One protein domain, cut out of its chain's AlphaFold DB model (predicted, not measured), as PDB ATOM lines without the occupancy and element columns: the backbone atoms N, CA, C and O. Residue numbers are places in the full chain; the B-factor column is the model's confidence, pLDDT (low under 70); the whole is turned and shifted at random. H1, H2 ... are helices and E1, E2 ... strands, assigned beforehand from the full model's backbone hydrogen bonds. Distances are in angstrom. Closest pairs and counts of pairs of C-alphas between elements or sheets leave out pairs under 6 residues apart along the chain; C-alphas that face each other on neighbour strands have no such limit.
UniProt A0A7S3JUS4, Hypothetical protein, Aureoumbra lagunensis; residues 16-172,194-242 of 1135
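AT A GLANCE: This is residues 16 to 172 and 194 to 242 of the 1135 residues of the protein "Hypothetical protein" of Aureoumbra lagunensis (UniProt A0A7S3JUS4). The chain is wound in stacked turns into a gently curved solenoid: five short parallel strands, E1 to E5, lie side by side as one layer, and H4, H5, H6 and H8 form a row of helices as the other. The long helix H2 extends that row beside H4, and residues 16 to 29, H1 and the first part of H2, stick out from the body; H3 lies near the last residues of H2, and H7 lies beyond the last residues of H6. The printed part has 206 residues with eight named helices and five named strands, in the order H1 H2 H3 E1 H4 E2 H5 E3 H6 H7 E4 H8 E5; the sheet runs E1 E2 E3 E4 E5, all parallel, and the class is mixed, helices and strands. The whole is compact, with a radius of gyration of the C-alphas of 19.1 A, and flat, spanning 73 by 51 by 21 A.

HOW THE PARTS SIT: H1, residues 16 to 19, is close to but not clearly touching H2, residues 21 to 48; their closest C-alphas, those of Leu 17 and Ile 24, are 8.0 A apart. H3, residues 56 to 62, is close to but not clearly touching H2, about perpendicular at 88 degrees, with the C-alphas of Ala 47 and Leu 62 closest at 7.5 A. H2 touches H4, residues 83 to 96, the same way at a shallow tilt of 11 degrees; the closest C-alphas, those of Ala 45 and Ala 96, are 5.1 A apart. Strands E1, residues 70 to 72, and E2, residues 105 to 107, are parallel neighbours, with N 71 and O 105 at 2.9 A, within hydrogen-bond range. H4 touches H5, residues 114 to 125, the same way at a shallow tilt of 9 degrees, with the C-alphas of Ala 94 and Gly 124 closest at 3.9 A. E2 is also the parallel neighbour of E3, residues 132 to 134, with N 106 and O 132 at 2.8 A. H5 touches H6, residues 144 to 157, the same way at a shallow tilt of 11 degrees; the C-alphas of Asp 115 and Ala 144 are closest at 5.2 A. H7, residues 161 to 172, is close to but not clearly touching H6, at a steep tilt of 36 degrees, only just past shallow; the C-alphas of Ile 157 and Ile 163 are closest at 7.8 A. E3 and E4, residues 201 to 203, are parallel neighbours, with N 203 and O 133 at 2.9 A. H6 touches H8, residues 214 to 221, the same way at a shallow tilt of 32 degrees, with the C-alphas of Ala 149 and Phe 216 closest at 4.4 A. E4 and E5, residues 228 to 230, are parallel neighbours, with N 202 and O 228 at 2.9 A. E1, H4, E2, then E2, H5, E3, and E4, H8, E5 are strand-helix-strand units, two parallel neighbour strands with a helix between them along the chain, each with a right-handed crossover. Every O i to N i+4 pair is within hydrogen-bond range in H2, H3, H4, H6, H7 and H8, and 6 of 8 are in H5; H1 is too short for such a pair.

IN THESE COORDINATES: H1 begins at C-alpha 16, (62.124, 51.587, -50.871). H2 is 40.2 A long from first to last C-alpha, H4 20.1 A, H5 15.3 A, H6 20.0 A and H7 15.6 A. E5 ends at C-alpha 230, (29.962, 23.422, -23.158).

THE WHOLE: The two C-alphas farthest apart, those of Leu 19 and Gly 172, are 75.3 A apart. Residues 173 to 193 are not printed, and C-alphas 172 and 194 are 15.8 A apart across the cut. Of the links that are printed whole, none is long. Mean pLDDT of the printed part is 81.9; 51 residues are under 70, among them 49 to 66 and 161 to 172.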
ATOM      1  N   LEU A  16      62.892  52.740 -51.372       61.34
ATOM      2  CA  LEU A  16      62.124  51.587 -50.871       61.34
ATOM      3  C   LEU A  16      61.337  51.888 -49.580       61.34
ATOM      4  O   LEU A  16      60.223  51.400 -49.416       61.34
ATOM      5  N   LEU A  17      61.885  52.705 -48.673       62.69
ATOM      6  CA  LEU A  17      61.181  53.163 -47.465       62.69
ATOM      7  C   LEU A  17      60.038  54.139 -47.794       62.69
ATOM      8  O   LEU A  17      59.052  54.176 -47.062       62.69
ATOM      9  N   SER A  18      60.151  54.915 -48.877       69.81
ATOM     10  CA  SER A  18      59.106  55.854 -49.310       69.81
ATOM     11  C   SER A  18      57.932  55.166 -50.013       69.81
ATOM     12  O   SER A  18      56.791  55.568 -49.813       69.81
ATOM     13  N   LEU A  19      58.196  54.087 -50.759       59.38
ATOM     14  CA  LEU A  19      57.185  53.300 -51.477       59.38
ATOM     15  C   LEU A  19      56.371  52.358 -50.576       59.38
ATOM     16  O   LEU A  19      55.349  51.845 -51.011       59.38
ATOM     17  N   ASN A  20      56.802  52.128 -49.332       77.00
ATOM     18  CA  ASN A  20      56.196  51.133 -48.439       77.00
ATOM     19  C   ASN A  20      55.924  51.664 -47.023       77.00
ATOM     20  O   ASN A  20      55.919  50.912 -46.044       77.00
ATOM     21  N   LYS A  21      55.717  52.978 -46.901       79.25
ATOM     22  CA  LYS A  21      55.483  53.652 -45.620       79.25
ATOM     23  C   LYS A  21      54.308  53.035 -44.849       79.25
ATOM     24  O   LYS A  21      54.465  52.733 -43.669       79.25
ATOM     25  N   ASP A  22      53.209  52.731 -45.536       73.44
ATOM     26  CA  ASP A  22      52.015  52.128 -44.931       73.44
ATOM     27  C   ASP A  22      52.275  50.697 -44.433       73.44
ATOM     28  O   ASP A  22      51.814  50.303 -43.361       73.44
ATOM     29  N   TYR A  23      53.086  49.920 -45.156       72.38
ATOM     30  CA  TYR A  23      53.505  48.585 -44.721       72.38
ATOM     31  C   TYR A  23      54.369  48.653 -43.455       72.38
ATOM     32  O   TYR A  23      54.172  47.886 -42.512       72.38
ATOM     33  N   ILE A  24      55.304  49.602 -43.394       75.56
ATOM     34  CA  ILE A  24      56.186  49.786 -42.237       75.56
ATOM     35  C   ILE A  24      55.401  50.291 -41.030       75.56
ATOM     36  O   ILE A  24      55.626  49.804 -39.920       75.56
ATOM     37  N   GLU A  25      54.474  51.230 -41.215       77.06
ATOM     38  CA  GLU A  25      53.601  51.712 -40.144       77.06
ATOM     39  C   GLU A  25      52.717  50.580 -39.605       77.06
ATOM     40  O   GLU A  25      52.692  50.377 -38.388       77.06
ATOM     41  N   ASN A  26      52.134  49.746 -40.474       69.81
ATOM     42  CA  ASN A  26      51.364  48.563 -40.071       69.81
ATOM     43  C   ASN A  26      52.205  47.534 -39.297       69.81
ATOM     44  O   ASN A  26      51.809  47.100 -38.214       69.81
ATOM     45  N   VAL A  27      53.401  47.180 -39.780       70.56
ATOM     46  CA  VAL A  27      54.303  46.239 -39.081       70.56
ATOM     47  C   VAL A  27      54.771  46.809 -37.737       70.56
ATOM     48  O   VAL A  27      54.907  46.084 -36.746       70.56
ATOM     49  N   THR A  28      55.013  48.119 -37.667       73.69
ATOM     50  CA  THR A  28      55.442  48.785 -36.430       73.69
ATOM     51  C   THR A  28      54.305  48.850 -35.413       73.69
ATOM     52  O   THR A  28      54.544  48.638 -34.221       73.69
ATOM     53  N   GLN A  29      53.075  49.088 -35.868       77.31
ATOM     54  CA  GLN A  29      51.879  49.075 -35.033       77.31
ATOM     55  C   GLN A  29      51.614  47.674 -34.463       77.31
ATOM     56  O   GLN A  29      51.524  47.532 -33.243       77.31
ATOM     57  N   GLN A  30      51.655  46.628 -35.298       72.56
ATOM     58  CA  GLN A  30      51.532  45.231 -34.853       72.56
ATOM     59  C   GLN A  30      52.604  44.849 -33.817       72.56
ATOM     60  O   GLN A  30      52.312  44.197 -32.814       72.56
ATOM     61  N   ARG A  31      53.855  45.296 -34.003       70.81
ATOM     62  CA  ARG A  31      54.932  45.080 -33.016       70.81
ATOM     63  C   ARG A  31      54.665  45.786 -31.686       70.81
ATOM     64  O   ARG A  31      54.923  45.201 -30.634       70.81
ATOM     65  N   ARG A  32      54.173  47.030 -31.706       76.50
ATOM     66  CA  ARG A  32      53.847  47.784 -30.480       76.50
ATOM     67  C   ARG A  32      52.715  47.122 -29.705       76.50
ATOM     68  O   ARG A  32      52.830  46.979 -28.487       76.50
ATOM     69  N   GLU A  33      51.679  46.680 -30.406       75.69
ATOM     70  CA  GLU A  33      50.562  45.938 -29.823       75.69
ATOM     71  C   GLU A  33      51.059  44.633 -29.193       75.69
ATOM     72  O   GLU A  33      50.862  44.427 -27.995       75.69
ATOM     73  N   ALA A  34      51.830  43.820 -29.925       68.75
ATOM     74  CA  ALA A  34      52.422  42.589 -29.398       68.75
ATOM     75  C   ALA A  34      53.255  42.820 -28.122       68.75
ATOM     76  O   ALA A  34      53.104  42.094 -27.136       68.75
ATOM     77  N   CYS A  35      54.089  43.866 -28.083       71.25
ATOM     78  CA  CYS A  35      54.848  44.220 -26.881       71.25
ATOM     79  C   CYS A  35      53.949  44.614 -25.695       71.25
ATOM     80  O   CYS A  35      54.244  44.228 -24.560       71.25
ATOM     81  N   ALA A  36      52.861  45.351 -25.932       75.50
ATOM     82  CA  ALA A  36      51.907  45.733 -24.891       75.50
ATOM     83  C   ALA A  36      51.172  44.513 -24.308       75.50
ATOM     84  O   ALA A  36      50.997  44.416 -23.087       75.50
ATOM     85  N   TYR A  37      50.822  43.533 -25.143       73.75
ATOM     86  CA  TYR A  37      50.217  42.283 -24.681       73.75
ATOM     87  C   TYR A  37      51.189  41.452 -23.853       73.75
ATOM     88  O   TYR A  37      50.853  41.075 -22.731       73.75
ATOM     89  N   VAL A  38      52.424  41.245 -24.318       70.62
ATOM     90  CA  VAL A  38      53.444  40.534 -23.526       70.62
ATOM     91  C   VAL A  38      53.674  41.229 -22.182       70.62
ATOM     92  O   VAL A  38      53.817  40.559 -21.159       70.62
ATOM     93  N   ALA A  39      53.671  42.564 -22.139       72.31
ATOM     94  CA  ALA A  39      53.769  43.314 -20.888       72.31
ATOM     95  C   ALA A  39      52.552  43.094 -19.970       72.31
ATOM     96  O   ALA A  39      52.721  42.957 -18.754       72.31
ATOM     97  N   THR A  40      51.347  43.002 -20.533       78.94
ATOM     98  CA  THR A  40      50.110  42.711 -19.792       78.94
ATOM     99  C   THR A  40      50.131  41.296 -19.221       78.94
ATOM    100  O   THR A  40      49.910  41.128 -18.024       78.94
ATOM    101  N   TYR A  41      50.512  40.290 -20.013       76.19
ATOM    102  CA  TYR A  41      50.659  38.907 -19.548       76.19
ATOM    103  C   TYR A  41      51.786  38.751 -18.524       76.19
ATOM    104  O   TYR A  41      51.615  38.034 -17.545       76.19
ATOM    105  N   LYS A  42      52.908  39.466 -18.672       76.69
ATOM    106  CA  LYS A  42      53.957  39.523 -17.638       76.69
ATOM    107  C   LYS A  42      53.446  40.165 -16.353       76.69
ATOM    108  O   LYS A  42      53.740  39.665 -15.274       76.69
ATOM    109  N   SER A  43      52.677  41.245 -16.452       80.19
ATOM    110  CA  SER A  43      52.083  41.911 -15.287       80.19
ATOM    111  C   SER A  43      51.060  41.011 -14.597       80.19
ATOM    112  O   SER A  43      51.051  40.924 -13.371       80.19
ATOM    113  N   LEU A  44      50.258  40.283 -15.377       79.19
ATOM    114  CA  LEU A  44      49.338  39.272 -14.876       79.19
ATOM    115  C   LEU A  44      50.093  38.122 -14.214       79.19
ATOM    116  O   LEU A  44      49.755  37.751 -13.102       79.19
ATOM    117  N   ALA A  45      51.148  37.592 -14.828       75.69
ATOM    118  CA  ALA A  45      51.947  36.533 -14.225       75.69
ATOM    119  C   ALA A  45      52.654  36.985 -12.949       75.69
ATOM    120  O   ALA A  45      52.710  36.233 -11.982       75.69
ATOM    121  N   LEU A  46      53.123  38.233 -12.893       77.56
ATOM    122  CA  LEU A  46      53.621  38.834 -11.657       77.56
ATOM    123  C   LEU A  46      52.517  38.942 -10.597       77.56
ATOM    124  O   LEU A  46      52.783  38.673  -9.427       77.56
ATOM    125  N   ALA A  47      51.290  39.288 -10.993       72.31
ATOM    126  CA  ALA A  47      50.139  39.319 -10.095       72.31
ATOM    127  C   ALA A  47      49.709  37.913  -9.637       72.31
ATOM    128  O   ALA A  47      49.271  37.756  -8.502       72.31
ATOM    129  N   LEU A  48      49.877  36.899 -10.486       70.31
ATOM    130  CA  LEU A  48      49.575  35.494 -10.210       70.31
ATOM    131  C   LEU A  48      50.723  34.758  -9.495       70.31
ATOM    132  O   LEU A  48      50.499  33.667  -8.989       70.31
ATOM    133  N   GLY A  49      51.919  35.352  -9.392       68.94
ATOM    134  CA  GLY A  49      53.007  34.857  -8.540       68.94
ATOM    135  C   GLY A  49      54.247  34.280  -9.238       68.94
ATOM    136  O   GLY A  49      55.064  33.670  -8.547       68.94
ATOM    137  N   ASP A  50      54.468  34.502 -10.544       65.62
ATOM    138  CA  ASP A  50      55.618  33.982 -11.332       65.62
ATOM    139  C   ASP A  50      56.984  34.644 -10.997       65.62
ATOM    140  O   ASP A  50      57.789  35.033 -11.843       65.62
ATOM    141  N   GLY A  51      57.275  34.822  -9.711       52.00
ATOM    142  CA  GLY A  51      58.486  35.453  -9.199       52.00
ATOM    143  C   GLY A  51      59.642  34.476  -8.988       52.00
ATOM    144  O   GLY A  51      60.136  34.353  -7.863       52.00
ATOM    145  N   LYS A  52      60.129  33.800 -10.035       55.03
ATOM    146  CA  LYS A  52      61.407  33.067  -9.960       55.03
ATOM    147  C   LYS A  52      62.574  34.037 -10.179       55.03
ATOM    148  O   LYS A  52      62.996  34.264 -11.302       55.03
ATOM    149  N   GLY A  53      63.119  34.623  -9.105       46.72
ATOM    150  CA  GLY A  53      64.505  35.120  -9.184       46.72
ATOM    151  C   GLY A  53      64.976  36.198  -8.210       46.72
ATOM    152  O   GLY A  53      66.080  36.071  -7.698       46.72
ATOM    153  N   ARG A  54      64.221  37.268  -7.921       42.16
ATOM    154  CA  ARG A  54      64.768  38.393  -7.110       42.16
ATOM    155  C   ARG A  54      63.816  39.011  -6.087       42.16
ATOM    156  O   ARG A  54      64.205  39.909  -5.349       42.16
ATOM    157  N   PHE A  55      62.604  38.479  -5.964       45.75
ATOM    158  CA  PHE A  55      61.542  39.095  -5.167       45.75
ATOM    159  C   PHE A  55      61.007  38.196  -4.046       45.75
ATOM    160  O   PHE A  55      59.819  38.221  -3.751       45.75
ATOM    161  N   LYS A  56      61.867  37.435  -3.344       47.75
ATOM    162  CA  LYS A  56      61.450  36.645  -2.158       47.75
ATOM    163  C   LYS A  56      60.691  37.487  -1.110       47.75
ATOM    164  O   LYS A  56      59.744  36.995  -0.510       47.75
ATOM    165  N   LYS A  57      61.050  38.768  -0.941       45.16
ATOM    166  CA  LYS A  57      60.339  39.717  -0.060       45.16
ATOM    167  C   LYS A  57      58.982  40.180  -0.609       45.16
ATOM    168  O   LYS A  57      58.068  40.411   0.169       45.16
ATOM    169  N   GLN A  58      58.836  40.294  -1.929       43.66
ATOM    170  CA  GLN A  58      57.577  40.687  -2.571       43.66
ATOM    171  C   GLN A  58      56.625  39.494  -2.714       43.66
ATOM    172  O   GLN A  58      55.422  39.682  -2.639       43.66
ATOM    173  N   ARG A  59      57.153  38.264  -2.783       45.69
ATOM    174  CA  ARG A  59      56.384  37.014  -2.696       45.69
ATOM    175  C   ARG A  59      55.699  36.859  -1.336       45.69
ATOM    176  O   ARG A  59      54.556  36.458  -1.308       45.69
ATOM    177  N   GLN A  60      56.314  37.282  -0.225       48.06
ATOM    178  CA  GLN A  60      55.615  37.370   1.073       48.06
ATOM    179  C   GLN A  60      54.545  38.480   1.125       48.06
ATOM    180  O   GLN A  60      53.584  38.355   1.874       48.06
ATOM    181  N   LEU A  61      54.684  39.549   0.331       36.59
ATOM    182  CA  LEU A  61      53.684  40.622   0.236       36.59
ATOM    183  C   LEU A  61      52.526  40.271  -0.721       36.59
ATOM    184  O   LEU A  61      51.394  40.651  -0.448       36.59
ATOM    185  N   LEU A  62      52.787  39.514  -1.792       44.94
ATOM    186  CA  LEU A  62      51.793  39.013  -2.753       44.94
ATOM    187  C   LEU A  62      51.094  37.732  -2.262       44.94
ATOM    188  O   LEU A  62      49.883  37.611  -2.444       44.94
ATOM    189  N   ASN A  63      51.797  36.848  -1.533       44.84
ATOM    190  CA  ASN A  63      51.200  35.704  -0.817       44.84
ATOM    191  C   ASN A  63      50.169  36.147   0.234       44.84
ATOM    192  O   ASN A  63      49.344  35.341   0.647       44.84
ATOM    193  N   ASN A  64      50.192  37.419   0.640       43.41
ATOM    194  CA  ASN A  64      49.217  37.996   1.555       43.41
ATOM    195  C   ASN A  64      48.027  38.682   0.858       43.41
ATOM    196  O   ASN A  64      47.229  39.300   1.563       43.41
ATOM    197  N   GLY A  65      47.858  38.631  -0.476       46.81
ATOM    198  CA  GLY A  65      46.706  39.353  -1.034       46.81
ATOM    199  C   GLY A  65      46.431  39.412  -2.530       46.81
ATOM    200  O   GLY A  65      45.533  40.173  -2.891       46.81
ATOM    201  N   CYS A  66      47.080  38.651  -3.414       56.91
ATOM    202  CA  CYS A  66      46.519  38.513  -4.766       56.91
ATOM    203  C   CYS A  66      45.326  37.544  -4.756       56.91
ATOM    204  O   CYS A  66      45.400  36.415  -5.225       56.91
ATOM    205  N   ASN A  67      44.196  38.027  -4.232       78.88
ATOM    206  CA  ASN A  67      42.872  37.397  -4.291       78.88
ATOM    207  C   ASN A  67      42.270  37.496  -5.706       78.88
ATOM    208  O   ASN A  67      41.098  37.847  -5.872       78.88
ATOM    209  N   LEU A  68      43.068  37.233  -6.743       89.25
ATOM    210  CA  LEU A  68      42.562  37.150  -8.107       89.25
ATOM    211  C   LEU A  68      41.729  35.876  -8.218       89.25
ATOM    212  O   LEU A  68      42.243  34.799  -8.485       89.25
ATOM    213  N   ARG A  69      40.427  36.014  -7.953       93.19
ATOM    214  CA  ARG A  69      39.446  34.931  -8.073       93.19
ATOM    215  C   ARG A  69      38.979  34.732  -9.510       93.19
ATOM    216  O   ARG A  69      38.549  33.637  -9.847       93.19
ATOM    217  N   PHE A  70      39.070  35.761 -10.341       95.06
ATOM    218  CA  PHE A  70      38.595  35.743 -11.718       95.06
ATOM    219  C   PHE A  70      39.671  36.362 -12.603       95.06
ATOM    220  O   PHE A  70      40.111  37.484 -12.349       95.06
ATOM    221  N   VAL A  71      40.108  35.617 -13.611       95.06
ATOM    222  CA  VAL A  71      40.984  36.103 -14.676       95.06
ATOM    223  C   VAL A  71      40.236  35.884 -15.974       95.06
ATOM    224  O   VAL A  71      39.982  34.745 -16.357       95.06
ATOM    225  N   ASP A  72      39.869  36.982 -16.617       95.06
ATOM    226  CA  ASP A  72      39.256  36.967 -17.933       95.06
ATOM    227  C   ASP A  72      40.206  37.631 -18.926       95.06
ATOM    228  O   ASP A  72      40.564  38.799 -18.795       95.06
ATOM    229  N   LEU A  73      40.667  36.824 -19.869       92.81
ATOM    230  CA  LEU A  73      41.503  37.185 -21.000       92.81
ATOM    231  C   LEU A  73      40.677  37.212 -22.294       92.81
ATOM    232  O   LEU A  73      41.248  37.373 -23.369       92.81
ATOM    233  N   SER A  74      39.348  37.064 -22.205       84.62
ATOM    234  CA  SER A  74      38.457  37.290 -23.339       84.62
ATOM    235  C   SER A  74      38.496  38.755 -23.763       84.62
ATOM    236  O   SER A  74      38.527  39.667 -22.936       84.62
ATOM    237  N   GLY A  75      38.573  39.007 -25.066       69.50
ATOM    238  CA  GLY A  75      38.641  40.376 -25.583       69.50
ATOM    239  C   GLY A  75      40.021  41.030 -25.490       69.50
ATOM    240  O   GLY A  75      40.192  42.131 -26.016       69.50
ATOM    241  N   ALA A  76      41.045  40.330 -24.981       67.31
ATOM    242  CA  ALA A  76      42.356  40.458 -25.601       67.31
ATOM    243  C   ALA A  76      42.182  39.860 -26.996       67.31
ATOM    244  O   ALA A  76      42.437  38.679 -27.206       67.31
ATOM    245  N   ALA A  77      41.599  40.646 -27.903       52.81
ATOM    246  CA  ALA A  77      41.453  40.333 -29.306       52.81
ATOM    247  C   ALA A  77      42.872  40.222 -29.847       52.81
ATOM    248  O   ALA A  77      43.465  41.159 -30.366       52.81
ATOM    249  N   ILE A  78      43.427  39.041 -29.635       56.56
ATOM    250  CA  ILE A  78      44.698  38.570 -30.140       56.56
ATOM    251  C   ILE A  78      44.541  38.229 -31.635       56.56
ATOM    252  O   ILE A  78      45.457  37.717 -32.266       56.56
ATOM    253  N   PHE A  79      43.400  38.573 -32.237       53.56
ATOM    254  CA  PHE A  79      43.226  38.679 -33.674       53.56
ATOM    255  C   PHE A  79      44.333  39.579 -34.246       53.56
ATOM    256  O   PHE A  79      44.255  40.803 -34.197       53.56
ATOM    257  N   GLY A  80      45.407  38.948 -34.720       73.06
ATOM    258  CA  GLY A  80      46.589  39.608 -35.262       73.06
ATOM    259  C   GLY A  80      47.880  39.475 -34.451       73.06
ATOM    260  O   GLY A  80      48.926  39.857 -34.982       73.06
ATOM    261  N   LEU A  81      47.897  38.908 -33.230       83.50
ATOM    262  CA  LEU A  81      49.202  38.508 -32.690       83.50
ATOM    263  C   LEU A  81      49.713  37.328 -33.489       83.50
ATOM    264  O   LEU A  81      48.997  36.369 -33.763       83.50
ATOM    265  N   ASN A  82      50.999  37.383 -33.811       90.50
ATOM    266  CA  ASN A  82      51.644  36.214 -34.359       90.50
ATOM    267  C   ASN A  82      51.574  35.056 -33.345       90.50
ATOM    268  O   ASN A  82      51.635  35.247 -32.123       90.50
ATOM    269  N   LYS A  83      51.495  33.837 -33.879       92.38
ATOM    270  CA  LYS A  83      51.490  32.575 -33.130       92.38
ATOM    271  C   LYS A  83      52.569  32.527 -32.035       92.38
ATOM    272  O   LYS A  83      52.336  32.052 -30.930       92.38
ATOM    273  N   GLN A  84      53.745  33.101 -32.299       93.88
ATOM    274  CA  GLN A  84      54.857  33.137 -31.346       93.88
ATOM    275  C   GLN A  84      54.571  33.987 -30.097       93.88
ATOM    276  O   GLN A  84      54.969  33.613 -28.995       93.88
ATOM    277  N   THR A  85      53.870  35.112 -30.238       92.06
ATOM    278  CA  THR A  85      53.499  35.969 -29.103       92.06
ATOM    279  C   THR A  85      52.444  35.283 -28.244       92.06
ATOM    280  O   THR A  85      52.560  35.302 -27.018       92.06
ATOM    281  N   VAL A  86      51.473  34.605 -28.868       92.88
ATOM    282  CA  VAL A  86      50.503  33.754 -28.157       92.88
ATOM    283  C   VAL A  86      51.232  32.704 -27.328       92.88
ATOM    284  O   VAL A  86      51.008  32.611 -26.123       92.88
ATOM    285  N   LEU A  87      52.174  31.979 -27.934       94.94
ATOM    286  CA  LEU A  87      52.964  30.959 -27.242       94.94
ATOM    287  C   LEU A  87      53.744  31.532 -26.055       94.94
ATOM    288  O   LEU A  87      53.738  30.938 -24.978       94.94
ATOM    289  N   GLN A  88      54.368  32.704 -26.200       95.38
ATOM    290  CA  GLN A  88      55.049  33.370 -25.085       95.38
ATOM    291  C   GLN A  88      54.082  33.729 -23.950       95.38
ATOM    292  O   GLN A  88      54.392  33.496 -22.779       95.38
ATOM    293  N   CYS A  89      52.900  34.254 -24.277       93.44
ATOM    294  CA  CYS A  89      51.851  34.541 -23.302       93.44
ATOM    295  C   CYS A  89      51.368  33.263 -22.597       93.44
ATOM    296  O   CYS A  89      51.244  33.258 -21.370       93.44
ATOM    297  N   CYS A  90      51.195  32.160 -23.329       95.12
ATOM    298  CA  CYS A  90      50.855  30.849 -22.774       95.12
ATOM    299  C   CYS A  90      51.947  30.309 -21.848       95.12
ATOM    300  O   CYS A  90      51.622  29.801 -20.781       95.12
ATOM    301  N   GLN A  91      53.231  30.455 -22.190       96.06
ATOM    302  CA  GLN A  91      54.346  30.040 -21.324       96.06
ATOM    303  C   GLN A  91      54.360  30.814 -20.007       96.06
ATOM    304  O   GLN A  91      54.581  30.241 -18.937       96.06
ATOM    305  N   ILE A  92      54.130  32.124 -20.086       95.88
ATOM    306  CA  ILE A  92      54.057  33.011 -18.927       95.88
ATOM    307  C   ILE A  92      52.860  32.621 -18.047       95.88
ATOM    308  O   ILE A  92      53.008  32.430 -16.840       95.88
ATOM    309  N   LEU A  93      51.687  32.424 -18.652       95.69
ATOM    310  CA  LEU A  93      50.478  32.028 -17.935       95.69
ATOM    311  C   LEU A  93      50.625  30.630 -17.312       95.69
ATOM    312  O   LEU A  93      50.309  30.449 -16.139       95.69
ATOM    313  N   ALA A  94      51.196  29.667 -18.036       96.56
ATOM    314  CA  ALA A  94      51.433  28.307 -17.559       96.56
ATOM    315  C   ALA A  94      52.310  28.255 -16.300       96.56
ATOM    316  O   ALA A  94      52.096  27.413 -15.427       96.56
ATOM    317  N   ARG A  95      53.284  29.165 -16.175       96.19
ATOM    318  CA  ARG A  95      54.132  29.280 -14.976       96.19
ATOM    319  C   ARG A  95      53.421  29.939 -13.803       96.19
ATOM    320  O   ARG A  95      53.739  29.621 -12.661       96.19
ATOM    321  N   ALA A  96      52.472  30.827 -14.083       95.88
ATOM    322  CA  ALA A  96      51.791  31.615 -13.069       95.88
ATOM    323  C   ALA A  96      50.544  30.922 -12.489       95.88
ATOM    324  O   ALA A  96      50.271  31.043 -11.298       95.88
ATOM    325  N   LEU A  97      49.813  30.146 -13.297       95.50
ATOM    326  CA  LEU A  97      48.609  29.420 -12.867       95.50
ATOM    327  C   LEU A  97      48.800  28.491 -11.645       95.50
ATOM    328  O   LEU A  97      47.902  28.463 -10.805       95.50
ATOM    329  N   PRO A  98      49.924  27.761 -11.479       94.31
ATOM    330  CA  PRO A  98      50.162  26.943 -10.287       94.31
ATOM    331  C   PRO A  98      50.228  27.747  -8.980       94.31
ATOM    332  O   PRO A  98      49.909  27.221  -7.919       94.31
ATOM    333  N   GLU A  99      50.662  29.006  -9.049       93.62
ATOM    334  CA  GLU A  99      50.795  29.895  -7.888       93.62
ATOM    335  C   GLU A  99      49.467  30.617  -7.579       93.62
ATOM    336  O   GLU A  99      49.250  31.100  -6.467       93.62
ATOM    337  N   ALA A 100      48.531  30.620  -8.533       93.31
ATOM    338  CA  ALA A 100      47.217  31.245  -8.435       93.31
ATOM    339  C   ALA A 100      46.173  30.340  -7.753       93.31
ATOM    340  O   ALA A 100      45.095  30.085  -8.288       93.31
ATOM    341  N   TRP A 101      46.466  29.857  -6.545       89.56
ATOM    342  CA  TRP A 101      45.581  28.957  -5.787       89.56
ATOM    343  C   TRP A 101      44.211  29.570  -5.436       89.56
ATOM    344  O   TRP A 101      43.252  28.839  -5.213       89.56
ATOM    345  N   ALA A 102      44.105  30.905  -5.398       91.94
ATOM    346  CA  ALA A 102      42.854  31.622  -5.139       91.94
ATOM    347  C   ALA A 102      41.971  31.808  -6.393       91.94
ATOM    348  O   ALA A 102      40.845  32.306  -6.273       91.94
ATOM    349  N   LEU A 103      42.470  31.441  -7.578       94.56
ATOM    350  CA  LEU A 103      41.761  31.589  -8.845       94.56
ATOM    351  C   LEU A 103      40.583  30.616  -8.901       94.56
ATOM    352  O   LEU A 103      40.779  29.411  -8.860       94.56
ATOM    353  N   LYS A 104      39.363  31.146  -9.013       95.56
ATOM    354  CA  LYS A 104      38.116  30.377  -9.141       95.56
ATOM    355  C   LYS A 104      37.656  30.244 -10.589       95.56
ATOM    356  O   LYS A 104      37.045  29.238 -10.927       95.56
ATOM    357  N   ALA A 105      37.937  31.233 -11.432       97.00
ATOM    358  CA  ALA A 105      37.556  31.216 -12.837       97.00
ATOM    359  C   ALA A 105      38.679  31.755 -13.722       97.00
ATOM    360  O   ALA A 105      39.232  32.824 -13.456       97.00
ATOM    361  N   LEU A 106      38.965  31.022 -14.789       97.19
ATOM    362  CA  LEU A 106      39.876  31.394 -15.854       97.19
ATOM    363  C   LEU A 106      39.103  31.383 -17.171       97.19
ATOM    364  O   LEU A 106      38.547  30.365 -17.569       97.19
ATOM    365  N   SER A 107      39.071  32.511 -17.858       97.69
ATOM    366  CA  SER A 107      38.464  32.642 -19.175       97.69
ATOM    367  C   SER A 107      39.536  33.114 -20.144       97.69
ATOM    368  O   SER A 107      40.177  34.131 -19.911       97.69
ATOM    369  N   ILE A 108      39.780  32.348 -21.200       96.31
ATOM    370  CA  ILE A 108      40.673  32.670 -22.310       96.31
ATOM    371  C   ILE A 108      39.823  32.430 -23.549       96.31
ATOM    372  O   ILE A 108      39.796  31.322 -24.059       96.31
ATOM    373  N   ARG A 109      39.015  33.413 -23.952       95.88
ATOM    374  CA  ARG A 109      38.107  33.258 -25.101       95.88
ATOM    375  C   ARG A 109      38.599  34.065 -26.284       95.88
ATOM    376  O   ARG A 109      39.125  35.158 -26.070       95.88
ATOM    377  N   SER A 110      38.352  33.573 -27.493       95.44
ATOM    378  CA  SER A 110      38.699  34.279 -28.735       95.44
ATOM    379  C   SER A 110      40.191  34.626 -28.814       95.44
ATOM    380  O   SER A 110      40.583  35.698 -29.277       95.44
ATOM    381  N   VAL A 111      41.028  33.722 -28.301       94.94
ATOM    382  CA  VAL A 111      42.486  33.777 -28.416       94.94
ATOM    383  C   VAL A 111      42.893  32.588 -29.258       94.94
ATOM    384  O   VAL A 111      42.636  31.467 -28.842       94.94
ATOM    385  N   ASP A 112      43.547  32.822 -30.394       95.38
ATOM    386  CA  ASP A 112      44.053  31.775 -31.291       95.38
ATOM    387  C   ASP A 112      45.198  30.982 -30.629       95.38
ATOM    388  O   ASP A 112      46.376  31.147 -30.943       95.38
ATOM    389  N   LEU A 113      44.854  30.185 -29.611       96.00
ATOM    390  CA  LEU A 113      45.778  29.353 -28.851       96.00
ATOM    391  C   LEU A 113      46.360  28.277 -29.762       96.00
ATOM    392  O   LEU A 113      47.561  27.997 -29.687       96.00
ATOM    393  N   GLY A 114      45.503  27.664 -30.582       96.81
ATOM    394  CA  GLY A 114      45.824  26.436 -31.292       96.81
ATOM    395  C   GLY A 114      46.252  25.309 -30.346       96.81
ATOM    396  O   GLY A 114      46.283  25.446 -29.114       96.81
ATOM    397  N   ASP A 115      46.647  24.183 -30.930       97.50
ATOM    398  CA  ASP A 115      47.078  23.017 -30.154       97.50
ATOM    399  C   ASP A 115      48.399  23.282 -29.415       97.50
ATOM    400  O   ASP A 115      48.525  22.963 -28.236       97.50
ATOM    401  N   GLU A 116      49.358  23.976 -30.037       97.19
ATOM    402  CA  GLU A 116      50.646  24.315 -29.408       97.19
ATOM    403  C   GLU A 116      50.499  25.252 -28.194       97.19
ATOM    404  O   GLU A 116      51.186  25.091 -27.171       97.19
ATOM    405  N   GLY A 117      49.596  26.234 -28.281       97.06
ATOM    406  CA  GLY A 117      49.292  27.135 -27.172       97.06
ATOM    407  C   GLY A 117      48.650  26.383 -26.017       97.06
ATOM    408  O   GLY A 117      49.053  26.583 -24.865       97.06
ATOM    409  N   LEU A 118      47.726  25.465 -26.310       97.69
ATOM    410  CA  LEU A 118      47.113  24.620 -25.295       97.69
ATOM    411  C   LEU A 118      48.104  23.620 -24.687       97.69
ATOM    412  O   LEU A 118      48.113  23.476 -23.466       97.69
ATOM    413  N   ILE A 119      48.975  22.983 -25.477       97.44
ATOM    414  CA  ILE A 119      50.046  22.095 -24.986       97.44
ATOM    415  C   ILE A 119      50.898  22.839 -23.957       97.44
ATOM    416  O   ILE A 119      51.090  22.363 -22.833       97.44
ATOM    417  N   THR A 120      51.336  24.051 -24.299       97.19
ATOM    418  CA  THR A 120      52.120  24.916 -23.411       97.19
ATOM    419  C   THR A 120      51.350  25.241 -22.126       97.19
ATOM    420  O   THR A 120      51.869  25.092 -21.011       97.19
ATOM    421  N   LEU A 121      50.093  25.655 -22.277       97.38
ATOM    422  CA  LEU A 121      49.225  26.082 -21.185       97.38
ATOM    423  C   LEU A 121      48.797  24.919 -20.271       97.38
ATOM    424  O   LEU A 121      48.609  25.118 -19.067       97.38
ATOM    425  N   SER A 122      48.711  23.698 -20.805       97.31
ATOM    426  CA  SER A 122      48.231  22.495 -20.114       97.31
ATOM    427  C   SER A 122      49.015  22.207 -18.833       97.31
ATOM    428  O   SER A 122      48.435  21.814 -17.822       97.31
ATOM    429  N   SER A 123      50.325  22.470 -18.830       96.38
ATOM    430  CA  SER A 123      51.193  22.279 -17.662       96.38
ATOM    431  C   SER A 123      50.785  23.153 -16.466       96.38
ATOM    432  O   SER A 123      50.856  22.706 -15.316       96.38
ATOM    433  N   GLY A 124      50.303  24.369 -16.737       96.44
ATOM    434  CA  GLY A 124      49.736  25.276 -15.744       96.44
ATOM    435  C   GLY A 124      48.298  24.919 -15.390       96.44
ATOM    436  O   GLY A 124      47.956  24.894 -14.209       96.44
ATOM    437  N   LEU A 125      47.468  24.569 -16.380       96.81
ATOM    438  CA  LEU A 125      46.064  24.193 -16.160       96.81
ATOM    439  C   LEU A 125      45.923  22.942 -15.298       96.81
ATOM    440  O   LEU A 125      45.080  22.943 -14.409       96.81
ATOM    441  N   LYS A 126      46.783  21.929 -15.455       96.69
ATOM    442  CA  LYS A 126      46.841  20.743 -14.570       96.69
ATOM    443  C   LYS A 126      47.048  21.113 -13.098       96.69
ATOM    444  O   LYS A 126      46.685  20.353 -12.207       96.69
ATOM    445  N   LYS A 127      47.660  22.276 -12.841       94.94
ATOM    446  CA  LYS A 127      47.973  22.774 -11.499       94.94
ATOM    447  C   LYS A 127      47.068  23.925 -11.038       94.94
ATOM    448  O   LYS A 127      47.114  24.291  -9.865       94.94
ATOM    449  N   CYS A 128      46.223  24.460 -11.910       94.31
ATOM    450  CA  CYS A 128      45.365  25.609 -11.634       94.31
ATOM    451  C   CYS A 128      44.231  25.252 -10.663       94.31
ATOM    452  O   CYS A 128      43.603  24.212 -10.821       94.31
ATOM    453  N   GLY A 129      43.941  26.094  -9.671       92.88
ATOM    454  CA  GLY A 129      42.838  25.883  -8.715       92.88
ATOM    455  C   GLY A 129      41.448  26.300  -9.218       92.88
ATOM    456  O   GLY A 129      40.525  26.388  -8.416       92.88
ATOM    457  N   ALA A 130      41.306  26.591 -10.516       95.44
ATOM    458  CA  ALA A 130      40.093  27.177 -11.080       95.44
ATOM    459  C   ALA A 130      38.972  26.145 -11.230       95.44
ATOM    460  O   ALA A 130      39.180  25.050 -11.749       95.44
ATOM    461  N   ASN A 131      37.767  26.548 -10.835       96.62
ATOM    462  CA  ASN A 131      36.541  25.765 -10.956       96.62
ATOM    463  C   ASN A 131      35.874  25.953 -12.316       96.62
ATOM    464  O   ASN A 131      35.152  25.076 -12.774       96.62
ATOM    465  N   TYR A 132      36.093  27.103 -12.944       97.50
ATOM    466  CA  TYR A 132      35.576  27.433 -14.263       97.50
ATOM    467  C   TYR A 132      36.751  27.698 -15.198       97.50
ATOM    468  O   TYR A 132      37.562  28.582 -14.917       97.50
ATOM    469  N   ILE A 133      36.847  26.949 -16.295       97.88
ATOM    470  CA  ILE A 133      37.820  27.191 -17.363       97.88
ATOM    471  C   ILE A 133      37.054  27.364 -18.674       97.88
ATOM    472  O   ILE A 133      36.315  26.474 -19.085       97.88
ATOM    473  N   SER A 134      37.240  28.499 -19.342       98.12
ATOM    474  CA  SER A 134      36.699  28.751 -20.681       98.12
ATOM    475  C   SER A 134      37.836  28.908 -21.679       98.12
ATOM    476  O   SER A 134      38.686  29.776 -21.503       98.12
ATOM    477  N   LEU A 135      37.826  28.060 -22.702       97.75
ATOM    478  CA  LEU A 135      38.688  28.051 -23.885       97.75
ATOM    479  C   LEU A 135      37.818  28.152 -25.150       97.75
ATOM    480  O   LEU A 135      38.047  27.480 -26.157       97.75
ATOM    481  N   ARG A 136      36.738  28.933 -25.058       97.19
ATOM    482  CA  ARG A 136      35.810  29.145 -26.167       97.19
ATOM    483  C   ARG A 136      36.530  29.862 -27.305       97.19
ATOM    484  O   ARG A 136      37.239  30.831 -27.038       97.19
ATOM    485  N   ASP A 137      36.280  29.452 -28.546       96.88
ATOM    486  CA  ASP A 137      36.790  30.150 -29.735       96.88
ATOM    487  C   ASP A 137      38.324  30.293 -29.702       96.88
ATOM    488  O   ASP A 137      38.880  31.370 -29.889       96.88
ATOM    489  N   CYS A 138      39.021  29.212 -29.339       97.06
ATOM    490  CA  CYS A 138      40.476  29.201 -29.175       97.06
ATOM    491  C   CYS A 138      41.229  28.521 -30.322       97.06
ATOM    492  O   CYS A 138      42.428  28.252 -30.197       97.06
ATOM    493  N   ASN A 139      40.516  28.231 -31.415       96.56
ATOM    494  CA  ASN A 139      41.017  27.499 -32.575       96.56
ATOM    495  C   ASN A 139      41.688  26.164 -32.196       96.56
ATOM    496  O   ASN A 139      42.726  25.787 -32.735       96.56
ATOM    497  N   LEU A 140      41.120  25.466 -31.210       97.19
ATOM    498  CA  LEU A 140      41.630  24.171 -30.768       97.19
ATOM    499  C   LEU A 140      41.362  23.109 -31.841       97.19
ATOM    500  O   LEU A 140      40.248  23.033 -32.368       97.19
ATOM    501  N   GLY A 141      42.383  22.319 -32.155       96.31
ATOM    502  CA  GLY A 141      42.392  21.253 -33.147       96.31
ATOM    503  C   GLY A 141      42.171  19.866 -32.547       96.31
ATOM    504  O   GLY A 141      41.663  19.704 -31.435       96.31
ATOM    505  N   GLN A 142      42.521  18.831 -33.308       93.94
ATOM    506  CA  GLN A 142      42.320  17.439 -32.901       93.94
ATOM    507  C   GLN A 142      43.255  17.039 -31.748       93.94
ATOM    508  O   GLN A 142      42.826  16.335 -30.831       93.94
ATOM    509  N   ASP A 143      44.484  17.561 -31.736       95.00
ATOM    510  CA  ASP A 143      45.504  17.220 -30.736       95.00
ATOM    511  C   ASP A 143      45.206  17.856 -29.367       95.00
ATOM    512  O   ASP A 143      45.638  17.363 -28.319       95.00
ATOM    513  N   ALA A 144      44.393  18.920 -29.336       96.62
ATOM    514  CA  ALA A 144      43.911  19.507 -28.090       96.62
ATOM    515  C   ALA A 144      43.148  18.501 -27.215       96.62
ATOM    516  O   ALA A 144      43.176  18.627 -25.988       96.62
ATOM    517  N   GLY A 145      42.496  17.499 -27.810       96.00
ATOM    518  CA  GLY A 145      41.720  16.499 -27.080       96.00
ATOM    519  C   GLY A 145      42.547  15.720 -26.051       96.00
ATOM    520  O   GLY A 145      42.152  15.634 -24.884       96.00
ATOM    521  N   GLU A 146      43.741  15.251 -26.421       96.06
ATOM    522  CA  GLU A 146      44.633  14.530 -25.502       96.06
ATOM    523  C   GLU A 146      45.108  15.436 -24.352       96.06
ATOM    524  O   GLU A 146      45.144  15.041 -23.178       96.06
ATOM    525  N   MET A 147      45.418  16.698 -24.659       97.38
ATOM    526  CA  MET A 147      45.843  17.668 -23.650       97.38
ATOM    527  C   MET A 147      44.718  18.005 -22.675       97.38
ATOM    528  O   MET A 147      44.949  18.033 -21.461       97.38
ATOM    529  N   LEU A 148      43.499  18.213 -23.176       97.38
ATOM    530  CA  LEU A 148      42.315  18.433 -22.349       97.38
ATOM    531  C   LEU A 148      42.008  17.211 -21.483       97.38
ATOM    532  O   LEU A 148      41.727  17.374 -20.296       97.38
ATOM    533  N   ALA A 149      42.149  15.995 -22.018       97.00
ATOM    534  CA  ALA A 149      42.009  14.755 -21.258       97.00
ATOM    535  C   ALA A 149      43.006  14.702 -20.094       97.00
ATOM    536  O   ALA A 149      42.659  14.353 -18.964       97.00
ATOM    537  N   SER A 150      44.254  15.098 -20.349       96.94
ATOM    538  CA  SER A 150      45.301  15.162 -19.333       96.94
ATOM    539  C   SER A 150      45.027  16.236 -18.270       96.94
ATOM    540  O   SER A 150      45.290  16.010 -17.087       96.94
ATOM    541  N   VAL A 151      44.481  17.394 -18.663       97.06
ATOM    542  CA  VAL A 151      44.043  18.448 -17.730       97.06
ATOM    543  C   VAL A 151      42.886  17.954 -16.863       97.06
ATOM    544  O   VAL A 151      42.967  18.093 -15.644       97.06
ATOM    545  N   LEU A 152      41.864  17.330 -17.456       96.44
ATOM    546  CA  LEU A 152      40.724  16.757 -16.733       96.44
ATOM    547  C   LEU A 152      41.175  15.709 -15.719       96.44
ATOM    548  O   LEU A 152      40.877  15.850 -14.540       96.44
ATOM    549  N   ARG A 153      41.989  14.723 -16.120       95.94
ATOM    550  CA  ARG A 153      42.510  13.699 -15.193       95.94
ATOM    551  C   ARG A 153      43.281  14.319 -14.028       95.94
ATOM    552  O   ARG A 153      43.073  13.930 -12.884       95.94
ATOM    553  N   ALA A 154      44.139  15.307 -14.291       94.81
ATOM    554  CA  ALA A 154      44.887  15.990 -13.235       94.81
ATOM    555  C   ALA A 154      43.974  16.768 -12.271       94.81
ATOM    556  O   ALA A 154      44.224  16.783 -11.064       94.81
ATOM    557  N   GLN A 155      42.916  17.397 -12.785       93.75
ATOM    558  CA  GLN A 155      41.923  18.099 -11.970       93.75
ATOM    559  C   GLN A 155      41.026  17.131 -11.190       93.75
ATOM    560  O   GLN A 155      40.715  17.397 -10.031       93.75
ATOM    561  N   ASN A 156      40.689  15.985 -11.774       91.06
ATOM    562  CA  ASN A 156      39.915  14.926 -11.138       91.06
ATOM    563  C   ASN A 156      40.696  14.267  -9.988       91.06
ATOM    564  O   ASN A 156      40.157  14.107  -8.900       91.06
ATOM    565  N   ILE A 157      42.005  14.014 -10.146       88.94
ATOM    566  CA  ILE A 157      42.869  13.503  -9.058       88.94
ATOM    567  C   ILE A 157      42.830  14.426  -7.831       88.94
ATOM    568  O   ILE A 157      42.869  13.965  -6.695       88.94
ATOM    569  N   ARG A 158      42.698  15.743  -8.022       81.75
ATOM    570  CA  ARG A 158      42.567  16.681  -6.894       81.75
ATOM    571  C   ARG A 158      41.257  16.535  -6.142       81.75
ATOM    572  O   ARG A 158      41.191  16.985  -5.006       81.75
ATOM    573  N   ARG A 159      40.235  15.960  -6.770       78.19
ATOM    574  CA  ARG A 159      38.921  15.664  -6.195       78.19
ATOM    575  C   ARG A 159      38.759  14.207  -5.781       78.19
ATOM    576  O   ARG A 159      37.731  13.881  -5.199       78.19
ATOM    577  N   ASP A 160      39.745  13.353  -6.054       76.56
ATOM    578  CA  ASP A 160      39.672  11.937  -5.717       76.56
ATOM    579  C   ASP A 160      39.344  11.786  -4.229       76.56
ATOM    580  O   ASP A 160      40.087  12.248  -3.353       76.56
ATOM    581  N   GLU A 161      38.191  11.170  -3.963       62.78
ATOM    582  CA  GLU A 161      37.662  10.969  -2.623       62.78
ATOM    583  C   GLU A 161      38.686  10.237  -1.762       62.78
ATOM    584  O   GLU A 161      38.794  10.538  -0.584       62.78
ATOM    585  N   TYR A 162      39.509   9.349  -2.324       57.66
ATOM    586  CA  TYR A 162      40.581   8.699  -1.576       57.66
ATOM    587  C   TYR A 162      41.597   9.718  -1.039       57.66
ATOM    588  O   TYR A 162      41.916   9.717   0.154       57.66
ATOM    589  N   ILE A 163      42.053  10.647  -1.884       61.59
ATOM    590  CA  ILE A 163      42.990  11.713  -1.501       61.59
ATOM    591  C   ILE A 163      42.321  12.673  -0.514       61.59
ATOM    592  O   ILE A 163      42.929  13.035   0.494       61.59
ATOM    593  N   TRP A 164      41.061  13.038  -0.741       66.19
ATOM    594  CA  TRP A 164      40.292  13.876   0.181       66.19
ATOM    595  C   TRP A 164      40.073  13.211   1.534       66.19
ATOM    596  O   TRP A 164      40.332  13.822   2.563       66.19
ATOM    597  N   LYS A 165      39.658  11.949   1.562       62.16
ATOM    598  CA  LYS A 165      39.381  11.168   2.772       62.16
ATOM    599  C   LYS A 165      40.664  10.933   3.556       62.16
ATOM    600  O   LYS A 165      40.642  11.034   4.781       62.16
ATOM    601  N   HIS A 166      41.801  10.734   2.887       58.31
ATOM    602  CA  HIS A 166      43.102  10.653   3.551       58.31
ATOM    603  C   HIS A 166      43.661  12.007   4.002       58.31
ATOM    604  O   HIS A 166      44.298  12.045   5.052       58.31
ATOM    605  N   ASN A 167      43.396  13.115   3.305       58.94
ATOM    606  CA  ASN A 167      43.837  14.451   3.730       58.94
ATOM    607  C   ASN A 167      42.943  15.064   4.820       58.94
ATOM    608  O   ASN A 167      43.461  15.662   5.762       58.94
ATOM    609  N   LEU A 168      41.626  14.842   4.769       54.84
ATOM    610  CA  LEU A 168      40.687  15.181   5.844       54.84
ATOM    611  C   LEU A 168      41.008  14.377   7.106       54.84
ATOM    612  O   LEU A 168      41.087  14.942   8.196       54.84
ATOM    613  N   ARG A 169      41.285  13.072   6.962       51.12
ATOM    614  CA  ARG A 169      41.724  12.244   8.091       51.12
ATOM    615  C   ARG A 169      43.131  12.586   8.550       51.12
ATOM    616  O   ARG A 169      43.360  12.515   9.739       51.12
ATOM    617  N   LYS A 170      44.069  13.012   7.700       48.38
ATOM    618  CA  LYS A 170      45.390  13.456   8.174       48.38
ATOM    619  C   LYS A 170      45.311  14.764   8.951       48.38
ATOM    620  O   LYS A 170      45.895  14.828  10.020       48.38
ATOM    621  N   HIS A 171      44.562  15.773   8.514       46.34
ATOM    622  CA  HIS A 171      44.425  16.999   9.313       46.34
ATOM    623  C   HIS A 171      43.529  16.834  10.552       46.34
ATOM    624  O   HIS A 171      43.720  17.563  11.523       46.34
ATOM    625  N   GLY A 172      42.621  15.849  10.566       42.81
ATOM    626  CA  GLY A 172      41.871  15.442  11.761       42.81
ATOM    627  C   GLY A 172      42.609  14.471  12.699       42.81
ATOM    628  O   GLY A 172      42.377  14.506  13.900       42.81
ATOM    629  N   ILE A 194      44.913  21.661  -2.155       50.94
ATOM    630  CA  ILE A 194      43.683  21.200  -2.793       50.94
ATOM    631  C   ILE A 194      42.677  22.346  -2.689       50.94
ATOM    632  O   ILE A 194      41.991  22.516  -1.682       50.94
ATOM    633  N   GLY A 195      42.625  23.175  -3.733       55.53
ATOM    634  CA  GLY A 195      41.535  24.119  -3.927       55.53
ATOM    635  C   GLY A 195      40.222  23.355  -3.809       55.53
ATOM    636  O   GLY A 195      40.034  22.339  -4.472       55.53
ATOM    637  N   GLN A 196      39.348  23.829  -2.924       60.91
ATOM    638  CA  GLN A 196      38.248  23.058  -2.338       60.91
ATOM    639  C   GLN A 196      37.207  22.523  -3.327       60.91
ATOM    640  O   GLN A 196      36.350  21.733  -2.952       60.91
ATOM    641  N   ALA A 197      37.258  22.987  -4.570       70.50
ATOM    642  CA  ALA A 197      36.388  22.513  -5.616       70.50
ATOM    643  C   ALA A 197      37.195  21.747  -6.654       70.50
ATOM    644  O   ALA A 197      36.907  20.585  -6.776       70.50
ATOM    645  N   GLY A 198      38.216  22.264  -7.346       86.94
ATOM    646  CA  GLY A 198      38.771  21.609  -8.554       86.94
ATOM    647  C   GLY A 198      37.921  21.961  -9.785       86.94
ATOM    648  O   GLY A 198      36.955  22.708  -9.633       86.94
ATOM    649  N   LEU A 199      38.219  21.458 -10.985       95.44
ATOM    650  CA  LEU A 199      37.472  21.860 -12.191       95.44
ATOM    651  C   LEU A 199      36.012  21.380 -12.163       95.44
ATOM    652  O   LEU A 199      35.727  20.228 -11.866       95.44
ATOM    653  N   GLN A 200      35.088  22.292 -12.444       96.00
ATOM    654  CA  GLN A 200      33.649  22.123 -12.244       96.00
ATOM    655  C   GLN A 200      32.874  22.454 -13.523       96.00
ATOM    656  O   GLN A 200      31.889  21.796 -13.834       96.00
ATOM    657  N   VAL A 201      33.341  23.446 -14.280       97.38
ATOM    658  CA  VAL A 201      32.780  23.833 -15.572       97.38
ATOM    659  C   VAL A 201      33.907  24.024 -16.580       97.38
ATOM    660  O   VAL A 201      34.859  24.765 -16.318       97.38
ATOM    661  N   LEU A 202      33.771  23.384 -17.737       97.69
ATOM    662  CA  LEU A 202      34.683  23.493 -18.867       97.69
ATOM    663  C   LEU A 202      33.913  23.980 -20.101       97.69
ATOM    664  O   LEU A 202      32.969  23.337 -20.554       97.69
ATOM    665  N   ASP A 203      34.299  25.129 -20.644       98.12
ATOM    666  CA  ASP A 203      33.669  25.728 -21.824       98.12
ATOM    667  C   ASP A 203      34.632  25.708 -23.014       98.12
ATOM    668  O   ASP A 203      35.609  26.449 -23.035       98.12
ATOM    669  N   LEU A 204      34.343  24.849 -23.987       97.56
ATOM    670  CA  LEU A 204      35.106  24.570 -25.207       97.56
ATOM    671  C   LEU A 204      34.317  24.915 -26.477       97.56
ATOM    672  O   LEU A 204      34.644  24.398 -27.545       97.56
ATOM    673  N   ALA A 205      33.265  25.728 -26.385       97.12
ATOM    674  CA  ALA A 205      32.438  26.044 -27.545       97.12
ATOM    675  C   ALA A 205      33.218  26.775 -28.654       97.12
ATOM    676  O   ALA A 205      34.221  27.441 -28.388       97.12
ATOM    677  N   ASN A 206      32.715  26.715 -29.885       96.62
ATOM    678  CA  ASN A 206      33.259  27.391 -31.066       96.62
ATOM    679  C   ASN A 206      34.716  27.008 -31.398       96.62
ATOM    680  O   ASN A 206      35.483  27.834 -31.876       96.62
ATOM    681  N   ASN A 207      35.123  25.770 -31.143       96.88
ATOM    682  CA  ASN A 207      36.380  25.209 -31.625       96.88
ATOM    683  C   ASN A 207      36.064  24.207 -32.753       96.88
ATOM    684  O   ASN A 207      35.936  23.007 -32.497       96.88
ATOM    685  N   PRO A 208      35.902  24.668 -34.009       95.19
ATOM    686  CA  PRO A 208      35.394  23.838 -35.105       95.19
ATOM    687  C   PRO A 208      36.314  22.663 -35.455       95.19
ATOM    688  O   PRO A 208      35.858  21.673 -36.030       95.19
ATOM    689  N   HIS A 209      37.596  22.773 -35.106       94.75
ATOM    690  CA  HIS A 209      38.613  21.753 -35.334       94.75
ATOM    691  C   HIS A 209      38.830  20.833 -34.132       94.75
ATOM    692  O   HIS A 209      39.598  19.881 -34.258       94.75
ATOM    693  N   LEU A 210      38.146  21.072 -33.006       94.06
ATOM    694  CA  LEU A 210      38.233  20.212 -31.837       94.06
ATOM    695  C   LEU A 210      37.598  18.872 -32.217       94.06
ATOM    696  O   LEU A 210      36.379  18.753 -32.338       94.06
ATOM    697  N   GLY A 211      38.442  17.893 -32.523       87.00
ATOM    698  CA  GLY A 211      38.020  16.562 -32.941       87.00
ATOM    699  C   GLY A 211      37.582  15.711 -31.753       87.00
ATOM    700  O   GLY A 211      37.959  15.970 -30.608       87.00
ATOM    701  N   GLY A 212      36.810  14.658 -32.028       78.00
ATOM    702  CA  GLY A 212      36.458  13.640 -31.039       78.00
ATOM    703  C   GLY A 212      37.666  12.790 -30.635       78.00
ATOM    704  O   GLY A 212      37.807  11.664 -31.098       78.00
ATOM    705  N   SER A 213      38.550  13.317 -29.782       89.12
ATOM    706  CA  SER A 213      39.608  12.517 -29.149       89.12
ATOM    707  C   SER A 213      38.975  11.469 -28.237       89.12
ATOM    708  O   SER A 213      38.223  11.791 -27.310       89.12
ATOM    709  N   THR A 214      39.310  10.203 -28.482       92.81
ATOM    710  CA  THR A 214      38.920   9.065 -27.642       92.81
ATOM    711  C   THR A 214      39.402   9.246 -26.206       92.81
ATOM    712  O   THR A 214      38.689   8.917 -25.259       92.81
ATOM    713  N   GLU A 215      40.573   9.853 -26.018       93.56
ATOM    714  CA  GLU A 215      41.161  10.145 -24.713       93.56
ATOM    715  C   GLU A 215      40.353  11.185 -23.945       93.56
ATOM    716  O   GLU A 215      40.226  11.052 -22.723       93.56
ATOM    717  N   PHE A 216      39.830  12.207 -24.634       94.88
ATOM    718  CA  PHE A 216      38.982  13.235 -24.033       94.88
ATOM    719  C   PHE A 216      37.631  12.662 -23.620       94.88
ATOM    720  O   PHE A 216      37.232  12.842 -22.471       94.88
ATOM    721  N   SER A 217      36.984  11.888 -24.496       94.56
ATOM    722  CA  SER A 217      35.744  11.166 -24.179       94.56
ATOM    723  C   SER A 217      35.929  10.221 -22.987       94.56
ATOM    724  O   SER A 217      35.131  10.242 -22.055       94.56
ATOM    725  N   HIS A 218      37.030   9.463 -22.955       94.75
ATOM    726  CA  HIS A 218      37.357   8.573 -21.839       94.75
ATOM    727  C   HIS A 218      37.716   9.337 -20.551       94.75
ATOM    728  O   HIS A 218      37.473   8.864 -19.444       94.75
ATOM    729  N   ALA A 219      38.324  10.522 -20.647       95.88
ATOM    730  CA  ALA A 219      38.565  11.357 -19.471       95.88
ATOM    731  C   ALA A 219      37.255  11.918 -18.906       95.88
ATOM    732  O   ALA A 219      37.091  11.912 -17.691       95.88
ATOM    733  N   LEU A 220      36.333  12.342 -19.773       95.44
ATOM    734  CA  LEU A 220      35.004  12.813 -19.386       95.44
ATOM    735  C   LEU A 220      34.158  11.705 -18.755       95.44
ATOM    736  O   LEU A 220      33.557  11.941 -17.715       95.44
ATOM    737  N   SER A 221      34.150  10.493 -19.321       95.00
ATOM    738  CA  SER A 221      33.388   9.364 -18.758       95.00
ATOM    739  C   SER A 221      33.873   8.960 -17.361       95.00
ATOM    740  O   SER A 221      33.100   8.446 -16.559       95.00
ATOM    741  N   ASN A 222      35.150   9.208 -17.058       94.56
ATOM    742  CA  ASN A 222      35.749   8.943 -15.751       94.56
ATOM    743  C   ASN A 222      35.688  10.143 -14.787       94.56
ATOM    744  O   ASN A 222      36.063  10.010 -13.617       94.56
ATOM    745  N   ASP A 223      35.256  11.318 -15.248       94.38
ATOM    746  CA  ASP A 223      35.133  12.513 -14.416       94.38
ATOM    747  C   ASP A 223      33.741  12.567 -13.770       94.38
ATOM    748  O   ASP A 223      32.734  12.839 -14.416       94.38
ATOM    749  N   LYS A 224      33.683  12.299 -12.459       93.50
ATOM    750  CA  LYS A 224      32.435  12.311 -11.667       93.50
ATOM    751  C   LYS A 224      32.053  13.703 -11.151       93.50
ATOM    752  O   LYS A 224      31.130  13.841 -10.353       93.50
ATOM    753  N   TRP A 225      32.816  14.723 -11.521       91.62
ATOM    754  CA  TRP A 225      32.912  15.977 -10.786       91.62
ATOM    755  C   TRP A 225      32.695  17.214 -11.661       91.62
ATOM    756  O   TRP A 225      32.374  18.290 -11.137       91.62
ATOM    757  N   LEU A 226      32.875  17.081 -12.972       95.25
ATOM    758  CA  LEU A 226      32.532  18.090 -13.957       95.25
ATOM    759  C   LEU A 226      31.004  18.247 -14.006       95.25
ATOM    760  O   LEU A 226      30.280  17.341 -14.400       95.25
ATOM    761  N   LEU A 227      30.511  19.413 -13.593       96.06
ATOM    762  CA  LEU A 227      29.082  19.743 -13.556       96.06
ATOM    763  C   LEU A 227      28.587  20.358 -14.869       96.06
ATOM    764  O   LEU A 227      27.394  20.324 -15.154       96.06
ATOM    765  N   GLY A 228      29.484  20.965 -15.647       96.56
ATOM    766  CA  GLY A 228      29.133  21.624 -16.898       96.56
ATOM    767  C   GLY A 228      30.210  21.454 -17.956       96.56
ATOM    768  O   GLY A 228      31.373  21.783 -17.730       96.56
ATOM    769  N   LEU A 229      29.800  20.992 -19.131       97.06
ATOM    770  CA  LEU A 229      30.623  20.945 -20.329       97.06
ATOM    771  C   LEU A 229      29.887  21.685 -21.443       97.06
ATOM    772  O   LEU A 229      28.782  21.300 -21.815       97.06
ATOM    773  N   ASN A 230      30.490  22.740 -21.981       97.38
ATOM    774  CA  ASN A 230      29.962  23.422 -23.158       97.38
ATOM    775  C   ASN A 230      30.842  23.118 -24.372       97.38
ATOM    776  O   ASN A 230      31.983  23.559 -24.421       97.38
ATOM    777  N   ILE A 231      30.311  22.383 -25.345       95.94
ATOM    778  CA  ILE A 231      31.000  21.973 -26.585       95.94
ATOM    779  C   ILE A 231      30.244  22.431 -27.842       95.94
ATOM    780  O   ILE A 231      30.439  21.883 -28.924       95.94
ATOM    781  N   MET A 232      29.351  23.421 -27.711       95.69
ATOM    782  CA  MET A 232      28.549  23.915 -28.835       95.69
ATOM    783  C   MET A 232      29.428  24.414 -29.991       95.69
ATOM    784  O   MET A 232      30.463  25.032 -29.759       95.69
ATOM    785  N   ASN A 233      28.978  24.206 -31.233       94.19
ATOM    786  CA  ASN A 233      29.648  24.652 -32.465       94.19
ATOM    787  C   ASN A 233      31.069  24.096 -32.678       94.19
ATOM    788  O   ASN A 233      31.913  24.743 -33.301       94.19
ATOM    789  N   ASN A 234      31.339  22.889 -32.184       94.19
ATOM    790  CA  ASN A 234      32.528  22.133 -32.557       94.19
ATOM    791  C   ASN A 234      32.129  21.208 -33.714       94.19
ATOM    792  O   ASN A 234      31.508  20.173 -33.489       94.19
ATOM    793  N   ASN A 235      32.441  21.603 -34.953       82.19
ATOM    794  CA  ASN A 235      31.928  21.012 -36.204       82.19
ATOM    795  C   ASN A 235      32.180  19.497 -36.393       82.19
ATOM    796  O   ASN A 235      31.757  18.942 -37.405       82.19
ATOM    797  N   LYS A 236      32.889  18.827 -35.473       69.81
ATOM    798  CA  LYS A 236      33.291  17.415 -35.568       69.81
ATOM    799  C   LYS A 236      33.315  16.673 -34.228       69.81
ATOM    800  O   LYS A 236      33.997  15.652 -34.108       69.81
ATOM    801  N   PHE A 237      32.604  17.163 -33.212       69.06
ATOM    802  CA  PHE A 237      32.560  16.478 -31.919       69.06
ATOM    803  C   PHE A 237      31.625  15.261 -31.963       69.06
ATOM    804  O   PHE A 237      30.538  15.263 -31.393       69.06
ATOM    805  N   HIS A 238      32.052  14.194 -32.640       61.66
ATOM    806  CA  HIS A 238      31.487  12.872 -32.412       61.66
ATOM    807  C   HIS A 238      32.022  12.391 -31.064       61.66
ATOM    808  O   HIS A 238      33.160  11.929 -30.959       61.66
ATOM    809  N   LEU A 239      31.226  12.557 -30.006       57.59
ATOM    810  CA  LEU A 239      31.445  11.826 -28.764       57.59
ATOM    811  C   LEU A 239      31.284  10.342 -29.101       57.59
ATOM    812  O   LEU A 239      30.175   9.817 -29.098       57.59
ATOM    813  N   PHE A 240      32.395   9.677 -29.423       52.31
ATOM    814  CA  PHE A 240      32.480   8.222 -29.442       52.31
ATOM    815  C   PHE A 240      32.345   7.745 -28.000       52.31
ATOM    816  O   PHE A 240      33.322   7.438 -27.317       52.31
ATOM    817  N   ILE A 241      31.117   7.758 -27.494       53.12
ATOM    818  CA  ILE A 241      30.775   6.991 -26.314       53.12
ATOM    819  C   ILE A 241      30.807   5.558 -26.807       53.12
ATOM    820  O   ILE A 241      30.014   5.177 -27.660       53.12
ATOM    821  N   ASN A 242      31.814   4.817 -26.354       48.38
ATOM    822  CA  ASN A 242      32.046   3.447 -26.772       48.38
ATOM    823  C   ASN A 242      30.766   2.634 -26.517       48.38
ATOM    824  O   ASN A 242      30.449   2.329 -25.363       48.38
TER     825      ASN A 242